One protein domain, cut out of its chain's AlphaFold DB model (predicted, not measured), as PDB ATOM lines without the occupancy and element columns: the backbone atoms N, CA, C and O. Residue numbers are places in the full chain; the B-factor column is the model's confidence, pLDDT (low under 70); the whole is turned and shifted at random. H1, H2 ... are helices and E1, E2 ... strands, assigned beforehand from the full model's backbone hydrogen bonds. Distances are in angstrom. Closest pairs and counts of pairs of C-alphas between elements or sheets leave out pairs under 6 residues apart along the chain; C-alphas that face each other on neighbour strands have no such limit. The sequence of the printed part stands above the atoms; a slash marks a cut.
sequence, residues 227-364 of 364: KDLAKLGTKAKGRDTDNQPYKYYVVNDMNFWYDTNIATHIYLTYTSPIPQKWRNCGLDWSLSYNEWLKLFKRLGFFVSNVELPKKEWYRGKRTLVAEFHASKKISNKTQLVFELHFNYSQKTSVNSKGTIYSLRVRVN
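What this domain is: This is residues 227 to 364 of the 364 residues of an uncharacterized protein of Bacteroidetes bacterium (UniProt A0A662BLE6). One long, twisted antiparallel sheet of seven strands makes the body, with helix H3 packed over one face near the E5 and E4 end and short helix H1 beside the strands at the E1 end. The tiny helix H2 lies off the sheet in the chain's passage from E3 to H3. The printed part has 138 residues, with three named helices and seven named strands in the order H1 E1 E2 E3 H2 H3 E4 E5 E6 E7, and its class is mixed, helices and strands. Across the sheet the strands run E1, E2, E3, E7, E6, E5, E4. The whole is compact, with a radius of gyration of the C-alphas of 16.1 A and spans of 44 by 39 by 25 A.

Where its parts are: H1 is residues 227 to 232, with C-alpha 227 at (21.667, -19.847, -49.082). E1 is residues 248 to 251, E2 254 to 259 and E3 262 to 269, the last 22.3 A long. H2 is residues 276 to 279 and H3 is 289 to 298, 14.3 A long. E4, residues 302 to 314, is 30.1 A long and bends by 64 degrees at residue 311. E5, residues 317 to 331, is the longest strand at 43.1 A. E6 is residues 334 to 341, 22.4 A, and E7 is 358 to 363, 17.0 A, ending with C-alpha 363 at (22.635, -1.941, -54.993).

How they stand to each other: H1 is on the sheet at a height of 6.6 A, over none of its strands; its closest C-alphas to E1 are Leu 232 and Val 251, 6.2 A apart. E1, E2 and E3 form a meander, each strand the antiparallel neighbour of the one before, with N 249 and O 256 at 3.0 A and N 257 and O 265 at 2.9 A. E3 pairs with E7 through N 266 and O 361, 2.9 A. H2 is not on the sheet and is apart from H3. H3 is on the sheet at a height of 9.3 A, over E5 and only just over E4, with 3 of its C-alphas falling there; it runs along the strands, at 7 degrees to E5 on the local plane. The closest C-alphas of H3 and E5 are Phe 296 and Ala 326, 6.4 A. E4, E5, E6 and E7 form the second meander: N 310 and O 321 are 2.9 A apart, N 326 and O 338 2.8 A, and N 339 and O 360 2.8 A. Every O i to N i+4 pair is within hydrogen-bond range in H3, 1 of 2 in H1, and H2 is too short for such a pair.

The domain as a whole: The C-alphas of Gly 316 and Asn 332, the two farthest apart, are 46.7 A apart. The printed part has no cut. The links H1 to E1 and E6 to E7 are long. Mean pLDDT of the printed part is 87.7; residues 305 to 306 and 345 to 346 are under 70.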
ATOM      1  N   LYS A 227      21.010 -18.609 -49.529       97.25
ATOM      2  CA  LYS A 227      21.667 -19.847 -49.082       97.25
ATOM      3  C   LYS A 227      23.006 -19.562 -48.405       97.25
ATOM      4  O   LYS A 227      23.359 -20.255 -47.457       97.25
ATOM      5  N   ASP A 228      23.746 -18.567 -48.880       97.62
ATOM      6  CA  ASP A 228      25.018 -18.174 -48.274       97.62
ATOM      7  C   ASP A 228      24.806 -17.315 -47.028       97.62
ATOM      8  O   ASP A 228      25.473 -17.548 -46.024       97.62
ATOM      9  N   LEU A 229      23.813 -16.418 -47.023       97.31
ATOM     10  CA  LEU A 229      23.396 -15.703 -45.809       97.31
ATOM     11  C   LEU A 229      23.043 -16.669 -44.669       97.31
ATOM     12  O   LEU A 229      23.449 -16.445 -43.532       97.31
ATOM     13  N   ALA A 230      22.358 -17.774 -44.976       96.94
ATOM     14  CA  ALA A 230      22.005 -18.800 -43.995       96.94
ATOM     15  C   ALA A 230      23.209 -19.537 -43.387       96.94
ATOM     16  O   ALA A 230      23.086 -20.105 -42.307       96.94
ATOM     17  N   LYS A 231      24.367 -19.532 -44.061       97.69
ATOM     18  CA  LYS A 231      25.624 -20.073 -43.516       97.69
ATOM     19  C   LYS A 231      26.374 -19.043 -42.673       97.69
ATOM     20  O   LYS A 231      27.138 -19.424 -41.796       97.69
ATOM     21  N   LEU A 232      26.202 -17.756 -42.982       96.25
ATOM     22  CA  LEU A 232      26.932 -16.652 -42.356       96.25
ATOM     23  C   LEU A 232      26.239 -16.109 -41.103       96.25
ATOM     24  O   LEU A 232      26.894 -15.489 -40.269       96.25
ATOM     25  N   GLY A 233      24.927 -16.300 -40.971       95.88
ATOM     26  CA  GLY A 233      24.157 -15.694 -39.893       95.88
ATOM     27  C   GLY A 233      22.845 -16.393 -39.586       95.88
ATOM     28  O   GLY A 233      22.576 -17.511 -40.021       95.88
ATOM     29  N   THR A 234      22.005 -15.709 -38.817       97.00
ATOM     30  CA  THR A 234      20.732 -16.253 -38.332       97.00
ATOM     31  C   THR A 234      19.555 -15.558 -38.996       97.00
ATOM     32  O   THR A 234      19.548 -14.342 -39.171       97.00
ATOM     33  N   LYS A 235      18.542 -16.329 -39.402       96.12
ATOM     34  CA  LYS A 235      17.340 -15.764 -40.019       96.12
ATOM     35  C   LYS A 235      16.523 -14.994 -38.980       96.12
ATOM     36  O   LYS A 235      16.354 -15.468 -37.854       96.12
ATOM     37  N   ALA A 236      15.975 -13.846 -39.378       93.50
ATOM     38  CA  ALA A 236      15.034 -13.095 -38.557       93.50
ATOM     39  C   ALA A 236      13.841 -13.968 -38.126       93.50
ATOM     40  O   ALA A 236      13.290 -14.726 -38.927       93.50
ATOM     41  N   LYS A 237      13.431 -13.847 -36.859       89.69
ATOM     42  CA  LYS A 237      12.285 -14.586 -36.292       89.69
ATOM     43  C   LYS A 237      10.996 -13.755 -36.210       89.69
ATOM     44  O   LYS A 237       9.945 -14.303 -35.902       89.69
ATOM     45  N   GLY A 238      11.085 -12.447 -36.457       88.69
ATOM     46  CA  GLY A 238       9.958 -11.516 -36.375       88.69
ATOM     47  C   GLY A 238       9.132 -11.424 -37.659       88.69
ATOM     48  O   GLY A 238       9.497 -11.976 -38.703       88.69
ATOM     49  N   ARG A 239       8.030 -10.682 -37.564       90.38
ATOM     50  CA  ARG A 239       7.140 -10.350 -38.676       90.38
ATOM     51  C   ARG A 239       6.988  -8.836 -38.797       90.38
ATOM     52  O   ARG A 239       7.112  -8.140 -37.792       90.38
ATOM     53  N   ASP A 240       6.753  -8.353 -40.009       83.88
ATOM     54  CA  ASP A 240       6.452  -6.951 -40.286       83.88
ATOM     55  C   ASP A 240       5.004  -6.579 -39.919       83.88
ATOM     56  O   ASP A 240       4.252  -7.380 -39.354       83.88
ATOM     57  N   THR A 241       4.623  -5.332 -40.203       84.00
ATOM     58  CA  THR A 241       3.293  -4.776 -39.906       84.00
ATOM     59  C   THR A 241       2.162  -5.487 -40.641       84.00
ATOM     60  O   THR A 241       1.044  -5.513 -40.136       84.00
ATOM     61  N   ASP A 242       2.464  -6.120 -41.776       89.00
ATOM     62  CA  ASP A 242       1.517  -6.891 -42.586       89.00
ATOM     63  C   ASP A 242       1.531  -8.381 -42.206       89.00
ATOM     64  O   ASP A 242       1.016  -9.244 -42.926       89.00
ATOM     65  N   ASN A 243       2.132  -8.699 -41.052       90.31
ATOM     66  CA  ASN A 243       2.282 -10.042 -40.509       90.31
ATOM     67  C   ASN A 243       3.093 -10.984 -41.425       90.31
ATOM     68  O   ASN A 243       2.993 -12.211 -41.299       90.31
ATOM     69  N   GLN A 244       3.927 -10.451 -42.321       89.25
ATOM     70  CA  GLN A 244       4.830 -11.240 -43.155       89.25
ATOM     71  C   GLN A 244       6.165 -11.468 -42.439       89.25
ATOM     72  O   GLN A 244       6.649 -10.589 -41.729       89.25
ATOM     73  N   PRO A 245       6.805 -12.644 -42.585       90.38
ATOM     74  CA  PRO A 245       8.124 -12.877 -42.008       90.38
ATOM     75  C   PRO A 245       9.150 -11.879 -42.543       90.38
ATOM     76  O   PRO A 245       9.271 -11.701 -43.758       90.38
ATOM     77  N   TYR A 246       9.951 -11.296 -41.652       91.31
ATOM     78  CA  TYR A 246      11.029 -10.414 -42.076       91.31
ATOM     79  C   TYR A 246      12.012 -11.131 -43.012       91.31
ATOM     80  O   TYR A 246      12.514 -12.222 -42.723       91.31
ATOM     81  N   LYS A 247      12.328 -10.481 -44.134       94.62
ATOM     82  CA  LYS A 247      13.234 -10.996 -45.167       94.62
ATOM     83  C   LYS A 247      14.670 -10.512 -44.953       94.62
ATOM     84  O   LYS A 247      15.242  -9.852 -45.816       94.62
ATOM     85  N   TYR A 248      15.262 -10.835 -43.803       96.06
ATOM     86  CA  TYR A 248      16.684 -10.574 -43.554       96.06
ATOM     87  C   TYR A 248      17.364 -11.670 -42.727       96.06
ATOM     88  O   TYR A 248      16.717 -12.452 -42.023       96.06
ATOM     89  N   TYR A 249      18.693 -11.707 -42.824       97.25
ATOM     90  CA  TYR A 249      19.572 -12.455 -41.925       97.25
ATOM     91  C   TYR A 249      20.396 -11.486 -41.083       97.25
ATOM     92  O   TYR A 249      20.837 -10.452 -41.584       97.25
ATOM     93  N   VAL A 250      20.615 -11.836 -39.818       95.25
ATOM     94  CA  VAL A 250      21.521 -11.131 -38.913       95.25
ATOM     95  C   VAL A 250      22.904 -11.760 -39.029       95.25
ATOM     96  O   VAL A 250      23.078 -12.933 -38.690       95.25
ATOM     97  N   VAL A 251      23.881 -10.990 -39.504       94.38
ATOM     98  CA  VAL A 251      25.293 -11.384 -39.592       94.38
ATOM     99  C   VAL A 251      26.112 -10.336 -38.844       94.38
ATOM    100  O   VAL A 251      26.167  -9.185 -39.275       94.38
ATOM    101  N   ASN A 252      26.742 -10.732 -37.735       90.81
ATOM    102  CA  ASN A 252      27.536  -9.849 -36.870       90.81
ATOM    103  C   ASN A 252      26.793  -8.540 -36.510       90.81
ATOM    104  O   ASN A 252      27.243  -7.442 -36.843       90.81
ATOM    105  N   ASP A 253      25.608  -8.700 -35.912       88.38
ATOM    106  CA  ASP A 253      24.692  -7.633 -35.472       88.38
ATOM    107  C   ASP A 253      24.173  -6.689 -36.569       88.38
ATOM    108  O   ASP A 253      23.620  -5.629 -36.282       88.38
ATOM    109  N   MET A 254      24.298  -7.082 -37.838       92.19
ATOM    110  CA  MET A 254      23.719  -6.351 -38.961       92.19
ATOM    111  C   MET A 254      22.664  -7.146 -39.711       92.19
ATOM    112  O   MET A 254      22.852  -8.320 -40.029       92.19
ATOM    113  N   ASN A 255      21.596  -6.445 -40.081       94.81
ATOM    114  CA  ASN A 255      20.483  -6.993 -40.842       94.81
ATOM    115  C   ASN A 255      20.752  -6.851 -42.344       94.81
ATOM    116  O   ASN A 255      20.691  -5.753 -42.901       94.81
ATOM    117  N   PHE A 256      21.018  -7.976 -43.003       96.62
ATOM    118  CA  PHE A 256      21.146  -8.071 -44.453       96.62
ATOM    119  C   PHE A 256      19.814  -8.508 -45.048       96.62
ATOM    120  O   PHE A 256      19.433  -9.682 -44.974       96.62
ATOM    121  N   TRP A 257      19.101  -7.546 -45.621       96.56
ATOM    122  CA  TRP A 257      17.810  -7.759 -46.254       96.56
ATOM    123  C   TRP A 257      17.989  -8.363 -47.638       96.56
ATOM    124  O   TRP A 257      18.944  -8.046 -48.352       96.56
ATOM    125  N   TYR A 258      17.061  -9.229 -48.023       95.12
ATOM    126  CA  TYR A 258      17.078  -9.885 -49.320       95.12
ATOM    127  C   TYR A 258      15.755  -9.703 -50.052       95.12
ATOM    128  O   TYR A 258      14.688  -9.627 -49.442       95.12
ATOM    129  N   ASP A 259      15.847  -9.684 -51.376       91.44
ATOM    130  CA  ASP A 259      14.691  -9.832 -52.250       91.44
ATOM    131  C   ASP A 259      14.872 -11.066 -53.131       91.44
ATOM    132  O   ASP A 259      15.983 -11.378 -53.570       91.44
ATOM    133  N   THR A 260      13.776 -11.793 -53.341       87.88
ATOM    134  CA  THR A 260      13.731 -13.117 -53.967       87.88
ATOM    135  C   THR A 260      14.740 -14.086 -53.333       87.88
ATOM    136  O   THR A 260      14.381 -14.800 -52.401       87.88
ATOM    137  N   ASN A 261      16.004 -14.085 -53.776       93.25
ATOM    138  CA  ASN A 261      17.061 -14.991 -53.319       93.25
ATOM    139  C   ASN A 261      18.440 -14.331 -53.109       93.25
ATOM    140  O   ASN A 261      19.420 -15.054 -52.916       93.25
ATOM    141  N   ILE A 262      18.557 -12.996 -53.138       94.88
ATOM    142  CA  ILE A 262      19.851 -12.286 -53.070       94.88
ATOM    143  C   ILE A 262      19.792 -11.148 -52.045       94.88
ATOM    144  O   ILE A 262      18.780 -10.461 -51.937       94.88
ATOM    145  N   ALA A 263      20.882 -10.935 -51.302       94.88
ATOM    146  CA  ALA A 263      21.042  -9.794 -50.401       94.88
ATOM    147  C   ALA A 263      21.016  -8.474 -51.192       94.88
ATOM    148  O   ALA A 263      21.873  -8.261 -52.048       94.88
ATOM    149  N   THR A 264      20.074  -7.576 -50.910       94.38
ATOM    150  CA  THR A 264      19.876  -6.343 -51.695       94.38
ATOM    151  C   THR A 264      20.244  -5.082 -50.938       94.38
ATOM    152  O   THR A 264      20.758  -4.144 -51.547       94.38
ATOM    153  N   HIS A 265      20.009  -5.045 -49.626       96.69
ATOM    154  CA  HIS A 265      20.251  -3.839 -48.850       96.69
ATOM    155  C   HIS A 265      20.523  -4.082 -47.367       96.69
ATOM    156  O   HIS A 265      20.249  -5.144 -46.805       96.69
ATOM    157  N   ILE A 266      21.063  -3.045 -46.737       97.12
ATOM    158  CA  ILE A 266      21.239  -2.900 -45.296       97.12
ATOM    159  C   ILE A 266      20.492  -1.633 -44.890       97.12
ATOM    160  O   ILE A 266      20.538  -0.631 -45.606       97.12
ATOM    161  N   TYR A 267      19.814  -1.672 -43.748       95.00
ATOM    162  CA  TYR A 267      19.185  -0.503 -43.143       95.00
ATOM    163  C   TYR A 267      19.731  -0.328 -41.729       95.00
ATOM    164  O   TYR A 267      19.683  -1.269 -40.935       95.00
ATOM    165  N   LEU A 268      20.264   0.856 -41.440       94.19
ATOM    166  CA  LEU A 268      20.817   1.233 -40.148       94.19
ATOM    167  C   LEU A 268      20.103   2.483 -39.637       94.19
ATOM    168  O   LEU A 268      19.872   3.431 -40.383       94.19
ATOM    169  N   THR A 269      19.818   2.514 -38.344       91.38
ATOM    170  CA  THR A 269      19.398   3.724 -37.622       91.38
ATOM    171  C   THR A 269      20.552   4.241 -36.772       91.38
ATOM    172  O   THR A 269      21.501   3.503 -36.520       91.38
ATOM    173  N   TYR A 270      20.451   5.464 -36.252       84.75
ATOM    174  CA  TYR A 270      21.464   6.073 -35.375       84.75
ATOM    175  C   TYR A 270      21.839   5.229 -34.136       84.75
ATOM    176  O   TYR A 270      22.885   5.438 -33.528       84.75
ATOM    177  N   THR A 271      20.992   4.272 -33.747       87.44
ATOM    178  CA  THR A 271      21.243   3.312 -32.660       87.44
ATOM    179  C   THR A 271      22.040   2.078 -33.092       87.44
ATOM    180  O   THR A 271      22.542   1.344 -32.246       87.44
ATOM    181  N   SER A 272      22.150   1.823 -34.396       90.06
ATOM    182  CA  SER A 272      22.888   0.693 -34.964       90.06
ATOM    183  C   SER A 272      24.379   1.033 -35.045       90.06
ATOM    184  O   SER A 272      24.712   2.145 -35.438       90.06
ATOM    185  N   PRO A 273      25.324   0.131 -34.750       90.19
ATOM    186  CA  PRO A 273      26.742   0.441 -34.920       90.19
ATOM    187  C   PRO A 273      27.120   0.562 -36.409       90.19
ATOM    188  O   PRO A 273      26.820  -0.327 -37.205       90.19
ATOM    189  N   ILE A 274      27.848   1.623 -36.794       92.94
ATOM    190  CA  ILE A 274      28.488   1.677 -38.123       92.94
ATOM    191  C   ILE A 274      29.630   0.650 -38.152       92.94
ATOM    192  O   ILE A 274      30.494   0.687 -37.266       92.94
ATOM    193  N   PRO A 275      29.694  -0.239 -39.158       92.56
ATOM    194  CA  PRO A 275      30.753  -1.235 -39.257       92.56
ATOM    195  C   PRO A 275      32.146  -0.613 -39.290       92.56
ATOM    196  O   PRO A 275      32.367   0.384 -39.976       92.56
ATOM    197  N   GLN A 276      33.126  -1.242 -38.631       89.75
ATOM    198  CA  GLN A 276      34.492  -0.704 -38.567       89.75
ATOM    199  C   GLN A 276      35.083  -0.433 -39.958       89.75
ATOM    200  O   GLN A 276      35.758   0.571 -40.156       89.75
ATOM    201  N   LYS A 277      34.787  -1.291 -40.945       91.25
ATOM    202  CA  LYS A 277      35.224  -1.101 -42.335       91.25
ATOM    203  C   LYS A 277      34.712   0.217 -42.929       91.25
ATOM    204  O   LYS A 277      35.452   0.887 -43.636       91.25
ATOM    205  N   TRP A 278      33.480   0.603 -42.608       94.75
ATOM    206  CA  TRP A 278      32.875   1.858 -43.052       94.75
ATOM    207  C   TRP A 278      33.365   3.048 -42.219       94.75
ATOM    208  O   TRP A 278      33.641   4.105 -42.782       94.75
ATOM    209  N   ARG A 279      33.588   2.867 -40.910       92.81
ATOM    210  CA  ARG A 279      34.240   3.885 -40.064       92.81
ATOM    211  C   ARG A 279      35.646   4.230 -40.542       92.81
ATOM    212  O   ARG A 279      36.017   5.395 -40.560       92.81
ATOM    213  N   ASN A 280      36.405   3.241 -41.015       87.56
ATOM    214  CA  ASN A 280      37.719   3.462 -41.627       87.56
ATOM    215  C   ASN A 280      37.646   4.328 -42.897       87.56
ATOM    216  O   ASN A 280      38.663   4.875 -43.315       87.56
ATOM    217  N   CYS A 281      36.459   4.446 -43.494       89.69
ATOM    218  CA  CYS A 281      36.164   5.346 -44.602       89.69
ATOM    219  C   CYS A 281      35.622   6.708 -44.169       89.69
ATOM    220  O   CYS A 281      35.349   7.543 -45.023       89.69
ATOM    221  N   GLY A 282      35.499   6.947 -42.865       92.81
ATOM    222  CA  GLY A 282      35.036   8.201 -42.285       92.81
ATOM    223  C   GLY A 282      33.539   8.255 -42.002       92.81
ATOM    224  O   GLY A 282      33.072   9.310 -41.596       92.81
ATOM    225  N   LEU A 283      32.785   7.167 -42.201       95.31
ATOM    226  CA  LEU A 283      31.360   7.145 -41.865       95.31
ATOM    227  C   LEU A 283      31.196   7.138 -40.344       95.31
ATOM    228  O   LEU A 283      31.669   6.217 -39.678       95.31
ATOM    229  N   ASP A 284      30.501   8.141 -39.815       94.88
ATOM    230  CA  ASP A 284      30.296   8.316 -38.380       94.88
ATOM    231  C   ASP A 284      28.928   8.962 -38.112       94.88
ATOM    232  O   ASP A 284      28.544   9.935 -38.761       94.88
ATOM    233  N   TRP A 285      28.173   8.426 -37.150       93.38
ATOM    234  CA  TRP A 285      26.866   8.971 -36.784       93.38
ATOM    235  C   TRP A 285      26.945  10.401 -36.262       93.38
ATOM    236  O   TRP A 285      25.971  11.130 -36.386       93.38
ATOM    237  N   SER A 286      28.084  10.812 -35.704       93.38
ATOM    238  CA  SER A 286      28.312  12.162 -35.192       93.38
ATOM    239  C   SER A 286      28.434  13.222 -36.287       93.38
ATOM    240  O   SER A 286      28.338  14.410 -35.975       93.38
ATOM    241  N   LEU A 287      28.603  12.841 -37.557       88.56
ATOM    242  CA  LEU A 287      28.688  13.807 -38.649       88.56
ATOM    243  C   LEU A 287      27.388  14.605 -38.792       88.56
ATOM    244  O   LEU A 287      26.277  14.100 -38.594       88.56
ATOM    245  N   SER A 288      27.547  15.874 -39.147       84.38
ATOM    246  CA  SER A 288      26.447  16.724 -39.593       84.38
ATOM    247  C   SER A 288      26.018  16.395 -41.026       84.38
ATOM    248  O   SER A 288      26.701  15.657 -41.737       84.38
ATOM    249  N   TYR A 289      24.900  16.964 -41.479       83.38
ATOM    250  CA  TYR A 289      24.410  16.789 -42.850       83.38
ATOM    251  C   TYR A 289      25.464  17.229 -43.877       83.38
ATOM    252  O   TYR A 289      25.824  16.450 -44.760       83.38
ATOM    253  N   ASN A 290      26.058  18.412 -43.684       79.75
ATOM    254  CA  ASN A 290      27.092  18.930 -44.583       79.75
ATOM    255  C   ASN A 290      28.383  18.102 -44.533       79.75
ATOM    256  O   ASN A 290      29.083  17.969 -45.536       79.75
ATOM    257  N   GLU A 291      28.707  17.491 -43.396       81.88
ATOM    258  CA  GLU A 291      29.868  16.602 -43.299       81.88
ATOM    259  C   GLU A 291      29.638  15.254 -43.977       81.88
ATOM    260  O   GLU A 291      30.550  14.747 -44.628       81.88
ATOM    261  N   TRP A 292      28.426  14.704 -43.887       91.69
ATOM    262  CA  TRP A 292      28.028  13.531 -44.660       91.69
ATOM    263  C   TRP A 292      28.095  13.807 -46.170       91.69
ATOM    264  O   TRP A 292      28.673  13.005 -46.904       91.69
ATOM    265  N   LEU A 293      27.589  14.957 -46.636       81.69
ATOM    266  CA  LEU A 293      27.713  15.388 -48.035       81.69
ATOM    267  C   LEU A 293      29.181  15.463 -48.480       81.69
ATOM    268  O   LEU A 293      29.575  14.830 -49.463       81.69
ATOM    269  N   LYS A 294      30.011  16.205 -47.732       78.69
ATOM    270  CA  LYS A 294      31.446  16.379 -48.019       78.69
ATOM    271  C   LYS A 294      32.188  15.046 -48.038       78.69
ATOM    272  O   LYS A 294      33.021  14.815 -48.914       78.69
ATOM    273  N   LEU A 295      31.872  14.154 -47.101       88.56
ATOM    274  CA  LEU A 295      32.433  12.811 -47.036       88.56
ATOM    275  C   LEU A 295      32.161  12.031 -48.326       88.56
ATOM    276  O   LEU A 295      33.098  11.504 -48.924       88.56
ATOM    277  N   PHE A 296      30.907  11.971 -48.777       88.75
ATOM    278  CA  PHE A 296      30.554  11.214 -49.978       88.75
ATOM    279  C   PHE A 296      31.129  11.829 -51.257       88.75
ATOM    280  O   PHE A 296      31.675  11.083 -52.077       88.75
ATOM    281  N   LYS A 297      31.126  13.165 -51.390       80.25
ATOM    282  CA  LYS A 297      31.808  13.864 -52.496       80.25
ATOM    283  C   LYS A 297      33.305  13.511 -52.530       80.25
ATOM    284  O   LYS A 297      33.810  13.076 -53.562       80.25
ATOM    285  N   ARG A 298      34.001  13.562 -51.383       83.62
ATOM    286  CA  ARG A 298      35.427  13.185 -51.260       83.62
ATOM    287  C   ARG A 298      35.702  11.723 -51.622       83.62
ATOM    288  O   ARG A 298      36.766  11.402 -52.140       83.62
ATOM    289  N   LEU A 299      34.760  10.824 -51.349       84.50
ATOM    290  CA  LEU A 299      34.864   9.401 -51.691       84.50
ATOM    291  C   LEU A 299      34.525   9.101 -53.168       84.50
ATOM    292  O   LEU A 299      34.538   7.933 -53.588       84.50
ATOM    293  N   GLY A 300      34.233  10.137 -53.962       83.25
ATOM    294  CA  GLY A 300      33.917  10.037 -55.384       83.25
ATOM    295  C   GLY A 300      32.522   9.475 -55.655       83.25
ATOM    296  O   GLY A 300      32.342   8.745 -56.630       83.25
ATOM    297  N   PHE A 301      31.561   9.732 -54.766       88.31
ATOM    298  CA  PHE A 301      30.148   9.464 -55.024       88.31
ATOM    299  C   PHE A 301      29.507  10.681 -55.693       88.31
ATOM    300  O   PHE A 301      29.790  11.820 -55.328       88.31
ATOM    301  N   PHE A 302      28.603  10.425 -56.634       82.50
ATOM    302  CA  PHE A 302      27.659  11.423 -57.116       82.50
ATOM    303  C   PHE A 302      26.554  11.587 -56.074       82.50
ATOM    304  O   PHE A 302      25.936  10.592 -55.685       82.50
ATOM    305  N   VAL A 303      26.323  12.815 -55.621       79.44
ATOM    306  CA  VAL A 303      25.317  13.117 -54.604       79.44
ATOM    307  C   VAL A 303      24.162  13.872 -55.245       79.44
ATOM    308  O   VAL A 303      24.392  14.875 -55.904       79.44
ATOM    309  N   SER A 304      22.941  13.392 -55.034       74.25
ATOM    310  CA  SER A 304      21.708  14.047 -55.466       74.25
ATOM    311  C   SER A 304      20.800  14.282 -54.266       74.25
ATOM    312  O   SER A 304      20.487  13.334 -53.536       74.25
ATOM    313  N   ASN A 305      20.359  15.521 -54.070       68.06
ATOM    314  CA  ASN A 305      19.380  15.851 -53.040       68.06
ATOM    315  C   ASN A 305      17.996  15.338 -53.459       68.06
ATOM    316  O   ASN A 305      17.563  15.563 -54.586       68.06
ATOM    317  N   VAL A 306      17.314  14.640 -52.552       61.84
ATOM    318  CA  VAL A 306      15.929  14.176 -52.741       61.84
ATOM    319  C   VAL A 306      14.971  15.079 -51.979       61.84
ATOM    320  O   VAL A 306      13.910  15.433 -52.481       61.84
ATOM    321  N   GLU A 307      15.382  15.515 -50.790       71.75
ATOM    322  CA  GLU A 307      14.666  16.497 -49.992       71.75
ATOM    323  C   GLU A 307      15.668  17.512 -49.442       71.75
ATOM    324  O   GLU A 307      16.534  17.177 -48.628       71.75
ATOM    325  N   LEU A 308      15.561  18.760 -49.907       70.06
ATOM    326  CA  LEU A 308      16.440  19.837 -49.461       70.06
ATOM    327  C   LEU A 308      16.268  20.101 -47.956       70.06
ATOM    328  O   LEU A 308      15.152  19.997 -47.435       70.06
ATOM    329  N   PRO A 309      17.345  20.493 -47.252       78.75
ATOM    330  CA  PRO A 309      17.280  20.790 -45.833       78.75
ATOM    331  C   PRO A 309      16.234  21.838 -45.465       78.75
ATOM    332  O   PRO A 309      16.322  23.007 -45.835       78.75
ATOM    333  N   LYS A 310      15.289  21.435 -44.625       78.81
ATOM    334  CA  LYS A 310      14.285  22.314 -44.024       78.81
ATOM    335  C   LYS A 310      14.103  21.996 -42.546       78.81
ATOM    336  O   LYS A 310      14.643  21.028 -42.009       78.81
ATOM    337  N   LYS A 311      13.356  22.861 -41.864       83.12
ATOM    338  CA  LYS A 311      12.985  22.686 -40.458       83.12
ATOM    339  C   LYS A 311      11.508  22.355 -40.382       83.12
ATOM    340  O   LYS A 311      10.692  23.144 -40.851       83.12
ATOM    341  N   GLU A 312      11.174  21.263 -39.715       80.81
ATOM    342  CA  GLU A 312       9.784  20.874 -39.479       80.81
ATOM    343  C   GLU A 312       9.530  20.588 -38.001       80.81
ATOM    344  O   GLU A 312      10.461  20.386 -37.218       80.81
ATOM    345  N   TRP A 313       8.259  20.623 -37.597       76.88
ATOM    346  CA  TRP A 313       7.848  20.264 -36.245       76.88
ATOM    347  C   TRP A 313       7.569  18.768 -36.155       76.88
ATOM    348  O   TRP A 313       6.701  18.243 -36.844       76.88
ATOM    349  N   TYR A 314       8.248  18.097 -35.234       75.56
ATOM    350  CA  TYR A 314       8.035  16.693 -34.922       75.56
ATOM    351  C   TYR A 314       7.988  16.496 -33.407       75.56
ATOM    352  O   TYR A 314       8.907  16.884 -32.685       75.56
ATOM    353  N   ARG A 315       6.889  15.914 -32.904       79.81
ATOM    354  CA  ARG A 315       6.646  15.675 -31.464       79.81
ATOM    355  C   ARG A 315       6.944  16.898 -30.578       79.81
ATOM    356  O   ARG A 315       7.605  16.791 -29.548       79.81
ATOM    357  N   GLY A 316       6.474  18.073 -31.002       77.56
ATOM    358  CA  GLY A 316       6.629  19.323 -30.247       77.56
ATOM    359  C   GLY A 316       8.047  19.908 -30.249       77.56
ATOM    360  O   GLY A 316       8.323  20.820 -29.475       77.56
ATOM    361  N   LYS A 317       8.951  19.418 -31.105       78.31
ATOM    362  CA  LYS A 317      10.295  19.978 -31.302       78.31
ATOM    363  C   LYS A 317      10.514  20.308 -32.773       78.31
ATOM    364  O   LYS A 317       9.978  19.626 -33.640       78.31
ATOM    365  N   ARG A 318      11.327  21.327 -33.064       76.88
ATOM    366  CA  ARG A 318      11.838  21.512 -34.428       76.88
ATOM    367  C   ARG A 318      12.921  20.474 -34.701       76.88
ATOM    368  O   ARG A 318      13.782  20.267 -33.849       76.88
ATOM    369  N   THR A 319      12.904  19.887 -35.888       82.62
ATOM    370  CA  THR A 319      13.913  18.939 -36.369       82.62
ATOM    371  C   THR A 319      14.392  19.367 -37.746       82.62
ATOM    372  O   THR A 319      13.651  19.999 -38.501       82.62
ATOM    373  N   LEU A 320      15.635  19.030 -38.076       82.56
ATOM    374  CA  LEU A 320      16.081  18.987 -39.460       82.56
ATOM    375  C   LEU A 320      15.255  17.913 -40.181       82.56
ATOM    376  O   LEU A 320      14.918  16.885 -39.594       82.56
ATOM    377  N   VAL A 321      14.892  18.192 -41.424       84.88
ATOM    378  CA  VAL A 321      14.369  17.217 -42.375       84.88
ATOM    379  C   VAL A 321      15.137  17.449 -43.663       84.88
ATOM    380  O   VAL A 321      15.182  18.573 -44.162       84.88
ATOM    381  N   ALA A 322      15.822  16.411 -44.120       85.81
ATOM    382  CA  ALA A 322      16.577  16.405 -45.360       85.81
ATOM    383  C   ALA A 322      16.789  14.955 -45.802       85.81
ATOM    384  O   ALA A 322      16.853  14.045 -44.962       85.81
ATOM    385  N   GLU A 323      16.977  14.762 -47.098       90.06
ATOM    386  CA  GLU A 323      17.338  13.485 -47.693       90.06
ATOM    387  C   GLU A 323      18.258  13.708 -48.887       90.06
ATOM    388  O   GLU A 323      17.978  14.529 -49.763       90.06
ATOM    389  N   PHE A 324      19.331  12.925 -48.963       85.94
ATOM    390  CA  PHE A 324      20.116  12.828 -50.186       85.94
ATOM    391  C   PHE A 324      20.550  11.395 -50.454       85.94
ATOM    392  O   PHE A 324      20.686  10.569 -49.544       85.94
ATOM    393  N   HIS A 325      20.798  11.112 -51.730       93.69
ATOM    394  CA  HIS A 325      21.346   9.845 -52.193       93.69
ATOM    395  C   HIS A 325      22.782  10.062 -52.658       93.69
ATOM    396  O   HIS A 325      23.050  10.929 -53.484       93.69
ATOM    397  N   ALA A 326      23.713   9.261 -52.148       92.44
ATOM    398  CA  ALA A 326      25.085   9.197 -52.630       92.44
ATOM    399  C   ALA A 326      25.286   7.898 -53.408       92.44
ATOM    400  O   ALA A 326      25.145   6.801 -52.867       92.44
ATOM    401  N   SER A 327      25.639   8.009 -54.685       92.75
ATOM    402  CA  SER A 327      25.712   6.873 -55.594       92.75
ATOM    403  C   SER A 327      27.067   6.750 -56.296       92.75
ATOM    404  O   SER A 327      27.705   7.742 -56.645       92.75
ATOM    405  N   LYS A 328      27.537   5.516 -56.502       89.69
ATOM    406  CA  LYS A 328      28.800   5.227 -57.196       89.69
ATOM    407  C   LYS A 328      28.663   3.965 -58.035       89.69
ATOM    408  O   LYS A 328      28.224   2.924 -57.541       89.69
ATOM    409  N   LYS A 329      29.038   4.042 -59.314       85.69
ATOM    410  CA  LYS A 329      29.082   2.866 -60.192       85.69
ATOM    411  C   LYS A 329      30.186   1.924 -59.714       85.69
ATOM    412  O   LYS A 329      31.327   2.347 -59.552       85.69
ATOM    413  N   ILE A 330      29.839   0.659 -59.493       81.31
ATOM    414  CA  ILE A 330      30.793  -0.407 -59.134       81.31
ATOM    415  C   ILE A 330      30.954  -1.438 -60.259       81.31
ATOM    416  O   ILE A 330      31.894  -2.226 -60.252       81.31
ATOM    417  N   SER A 331      30.042  -1.436 -61.234       76.75
ATOM    418  CA  SER A 331      30.160  -2.142 -62.510       76.75
ATOM    419  C   SER A 331      29.277  -1.457 -63.565       76.75
ATOM    420  O   SER A 331      28.497  -0.561 -63.236       76.75
ATOM    421  N   ASN A 332      29.332  -1.907 -64.823       73.62
ATOM    422  CA  ASN A 332      28.479  -1.385 -65.902       73.62
ATOM    423  C   ASN A 332      26.972  -1.544 -65.639       73.62
ATOM    424  O   ASN A 332      26.179  -0.822 -66.233       73.62
ATOM    425  N   LYS A 333      26.577  -2.489 -64.778       78.69
ATOM    426  CA  LYS A 333      25.172  -2.807 -64.476       78.69
ATOM    427  C   LYS A 333      24.842  -2.691 -62.990       78.69
ATOM    428  O   LYS A 333      23.806  -3.189 -62.576       78.69
ATOM    429  N   THR A 334      25.748  -2.149 -62.178       80.19
ATOM    430  CA  THR A 334      25.547  -2.118 -60.728       80.19
ATOM    431  C   THR A 334      26.015  -0.805 -60.138       80.19
ATOM    432  O   THR A 334      27.180  -0.415 -60.285       80.19
ATOM    433  N   GLN A 335      25.113  -0.158 -59.415       90.44
ATOM    434  CA  GLN A 335      25.370   1.077 -58.696       90.44
ATOM    435  C   GLN A 335      25.190   0.843 -57.202       90.44
ATOM    436  O   GLN A 335      24.158   0.345 -56.765       90.44
ATOM    437  N   LEU A 336      26.198   1.212 -56.416       92.69
ATOM    438  CA  LEU A 336      26.077   1.278 -54.967       92.69
ATOM    439  C   LEU A 336      25.421   2.607 -54.598       92.69
ATOM    440  O   LEU A 336      25.886   3.653 -55.052       92.69
ATOM    441  N   VAL A 337      24.373   2.565 -53.779       95.56
ATOM    442  CA  VAL A 337      23.620   3.747 -53.348       95.56
ATOM    443  C   VAL A 337      23.514   3.765 -51.828       95.56
ATOM    444  O   VAL A 337      23.109   2.775 -51.216       95.56
ATOM    445  N   PHE A 338      23.872   4.900 -51.236       97.12
ATOM    446  CA  PHE A 338      23.598   5.259 -49.851       97.12
ATOM    447  C   PHE A 338      22.458   6.277 -49.840       97.12
ATOM    448  O   PHE A 338      22.585   7.336 -50.444       97.12
ATOM    449  N   GLU A 339      21.367   5.968 -49.153       97.56
ATOM    450  CA  GLU A 339      20.244   6.875 -48.908       97.56
ATOM    451  C   GLU A 339      20.346   7.347 -47.459       97.56
ATOM    452  O   GLU A 339      20.376   6.527 -46.533       97.56
ATOM    453  N   LEU A 340      20.485   8.657 -47.263       96.75
ATOM    454  CA  LEU A 340      20.687   9.260 -45.953       96.75
ATOM    455  C   LEU A 340      19.460  10.086 -45.594       96.75
ATOM    456  O   LEU A 340      19.157  11.056 -46.284       96.75
ATOM    457  N   HIS A 341      18.805   9.736 -44.487       94.81
ATOM    458  CA  HIS A 341      17.622  10.441 -44.003       94.81
ATOM    459  C   HIS A 341      17.940  11.176 -42.702       94.81
ATOM    460  O   HIS A 341      18.409  10.581 -41.723       94.81
ATOM    461  N   PHE A 342      17.658  12.476 -42.686       90.81
ATOM    462  CA  PHE A 342      17.961  13.398 -41.588       90.81
ATOM    463  C   PHE A 342      16.706  13.853 -40.839       90.81
ATOM    464  O   PHE A 342      16.713  14.902 -40.204       90.81
ATOM    465  N   ASN A 343      15.631  13.071 -40.910       81.88
ATOM    466  CA  ASN A 343      14.371  13.292 -40.209       81.88
ATOM    467  C   ASN A 343      14.455  12.886 -38.727       81.88
ATOM    468  O   ASN A 343      15.269  12.066 -38.338       81.88
ATOM    469  N   TYR A 344      13.602  13.451 -37.870       76.56
ATOM    470  CA  TYR A 344      13.451  13.060 -36.452       76.56
ATOM    471  C   TYR A 344      14.653  13.303 -35.523       76.56
ATOM    472  O   TYR A 344      14.555  13.035 -34.321       76.56
ATOM    473  N   SER A 345      15.769  13.846 -36.019       69.81
ATOM    474  CA  SER A 345      16.872  14.255 -35.149       69.81
ATOM    475  C   SER A 345      16.452  15.449 -34.282       69.81
ATOM    476  O   SER A 345      15.721  16.335 -34.715       69.81
ATOM    477  N   GLN A 346      16.934  15.528 -33.037       68.62
ATOM    478  CA  GLN A 346      16.669  16.700 -32.178       68.62
ATOM    479  C   GLN A 346      17.482  17.940 -32.596       68.62
ATOM    480  O   GLN A 346      17.489  18.958 -31.905       68.62
ATOM    481  N   LYS A 347      18.218  17.837 -33.701       77.38
ATOM    482  CA  LYS A 347      19.077  18.873 -34.250       77.38
ATOM    483  C   LYS A 347      18.345  19.548 -35.398       77.38
ATOM    484  O   LYS A 347      17.586  18.913 -36.114       77.38
ATOM    485  N   THR A 348      18.549  20.850 -35.561       72.56
ATOM    486  CA  THR A 348      17.731  21.675 -36.471       72.56
ATOM    487  C   THR A 348      18.518  22.301 -37.611       72.56
ATOM    488  O   THR A 348      17.941  23.016 -38.426       72.56
ATOM    489  N   SER A 349      19.831  22.090 -37.658       78.06
ATOM    490  CA  SER A 349      20.728  22.740 -38.610       78.06
ATOM    491  C   SER A 349      21.549  21.705 -39.361       78.06
ATOM    492  O   SER A 349      21.992  20.721 -38.773       78.06
ATOM    493  N   VAL A 350      21.815  21.981 -40.637       71.25
ATOM    494  CA  VAL A 350      22.659  21.162 -41.520       71.25
ATOM    495  C   VAL A 350      24.092  20.976 -41.014       71.25
ATOM    496  O   VAL A 350      24.754  20.011 -41.380       71.25
ATOM    497  N   ASN A 351      24.554  21.859 -40.126       78.38
ATOM    498  CA  ASN A 351      25.889  21.803 -39.523       78.38
ATOM    499  C   ASN A 351      25.883  21.242 -38.091       78.38
ATOM    500  O   ASN A 351      26.932  21.137 -37.462       78.38
ATOM    501  N   SER A 352      24.716  20.900 -37.534       79.94
ATOM    502  CA  SER A 352      24.667  20.251 -36.222       79.94
ATOM    503  C   SER A 352      25.227  18.835 -36.312       79.94
ATOM    504  O   SER A 352      24.874  18.083 -37.210       79.94
ATOM    505  N   LYS A 353      26.070  18.447 -35.358       87.25
ATOM    506  CA  LYS A 353      26.560  17.071 -35.238       87.25
ATOM    507  C   LYS A 353      25.419  16.109 -34.918       87.25
ATOM    508  O   LYS A 353      24.503  16.472 -34.174       87.25
ATOM    509  N   GLY A 354      25.498  14.886 -35.434       87.31
ATOM    510  CA  GLY A 354      24.526  13.839 -35.127       87.31
ATOM    511  C   GLY A 354      23.147  14.072 -35.736       87.31
ATOM    512  O   GLY A 354      22.143  13.853 -35.060       87.31
ATOM    513  N   THR A 355      23.079  14.594 -36.963       87.25
ATOM    514  CA  THR A 355      21.805  14.948 -37.615       87.25
ATOM    515  C   THR A 355      21.152  13.811 -38.379       87.25
ATOM    516  O   THR A 355      19.940  13.848 -38.583       87.25
ATOM    517  N   ILE A 356      21.923  12.834 -38.855       92.75
ATOM    518  CA  ILE A 356      21.368  11.705 -39.598       92.75
ATOM    519  C   ILE A 356      20.584  10.801 -38.635       92.75
ATOM    520  O   ILE A 356      21.008  10.541 -37.508       92.75
ATOM    521  N   TYR A 357      19.435  10.313 -39.080       92.56
ATOM    522  CA  TYR A 357      18.611   9.384 -38.314       92.56
ATOM    523  C   TYR A 357      18.734   7.960 -38.828       92.56
ATOM    524  O   TYR A 357      18.825   7.019 -38.033       92.56
ATOM    525  N   SER A 358      18.756   7.796 -40.150       95.06
ATOM    526  CA  SER A 358      18.911   6.484 -40.763       95.06
ATOM    527  C   SER A 358      19.711   6.528 -42.054       95.06
ATOM    528  O   SER A 358      19.759   7.541 -42.751       95.06
ATOM    529  N   LEU A 359      20.347   5.397 -42.337       96.25
ATOM    530  CA  LEU A 359      21.144   5.138 -43.517       96.25
ATOM    531  C   LEU A 359      20.668   3.826 -44.140       96.25
ATOM    532  O   LEU A 359      20.718   2.774 -43.496       96.25
ATOM    533  N   ARG A 360      20.271   3.869 -45.409       97.25
ATOM    534  CA  ARG A 360      20.029   2.669 -46.209       97.25
ATOM    535  C   ARG A 360      21.128   2.517 -47.244       97.25
ATOM    536  O   ARG A 360      21.481   3.468 -47.927       97.25
ATOM    537  N   VAL A 361      21.669   1.314 -47.373       97.50
ATOM    538  CA  VAL A 361      22.695   0.995 -48.370       97.50
ATOM    539  C   VAL A 361      22.163  -0.104 -49.259       97.50
ATOM    540  O   VAL A 361      21.824  -1.173 -48.757       97.50
ATOM    541  N   ARG A 362      22.089   0.139 -50.565       95.81
ATOM    542  CA  ARG A 362      21.557  -0.817 -51.540       95.81
ATOM    543  C   ARG A 362      22.393  -0.858 -52.808       95.81
ATOM    544  O   ARG A 362      23.207   0.029 -53.061       95.81
ATOM    545  N   VAL A 363      22.161  -1.888 -53.609       90.62
ATOM    546  CA  VAL A 363      22.635  -1.941 -54.993       90.62
ATOM    547  C   VAL A 363      21.451  -1.915 -55.948       90.62
ATOM    548  O   VAL A 363      20.441  -2.563 -55.678       90.62
ATOM    549  N   ASN A 364      21.602  -1.162 -57.035       78.56
ATOM    550  CA  ASN A 364      20.687  -1.131 -58.176       78.56
ATOM    551  C   ASN A 364      21.338  -1.713 -59.415       78.56
ATOM    552  O   ASN A 364      22.560  -1.466 -59.582       78.56
TER     553      ASN A 364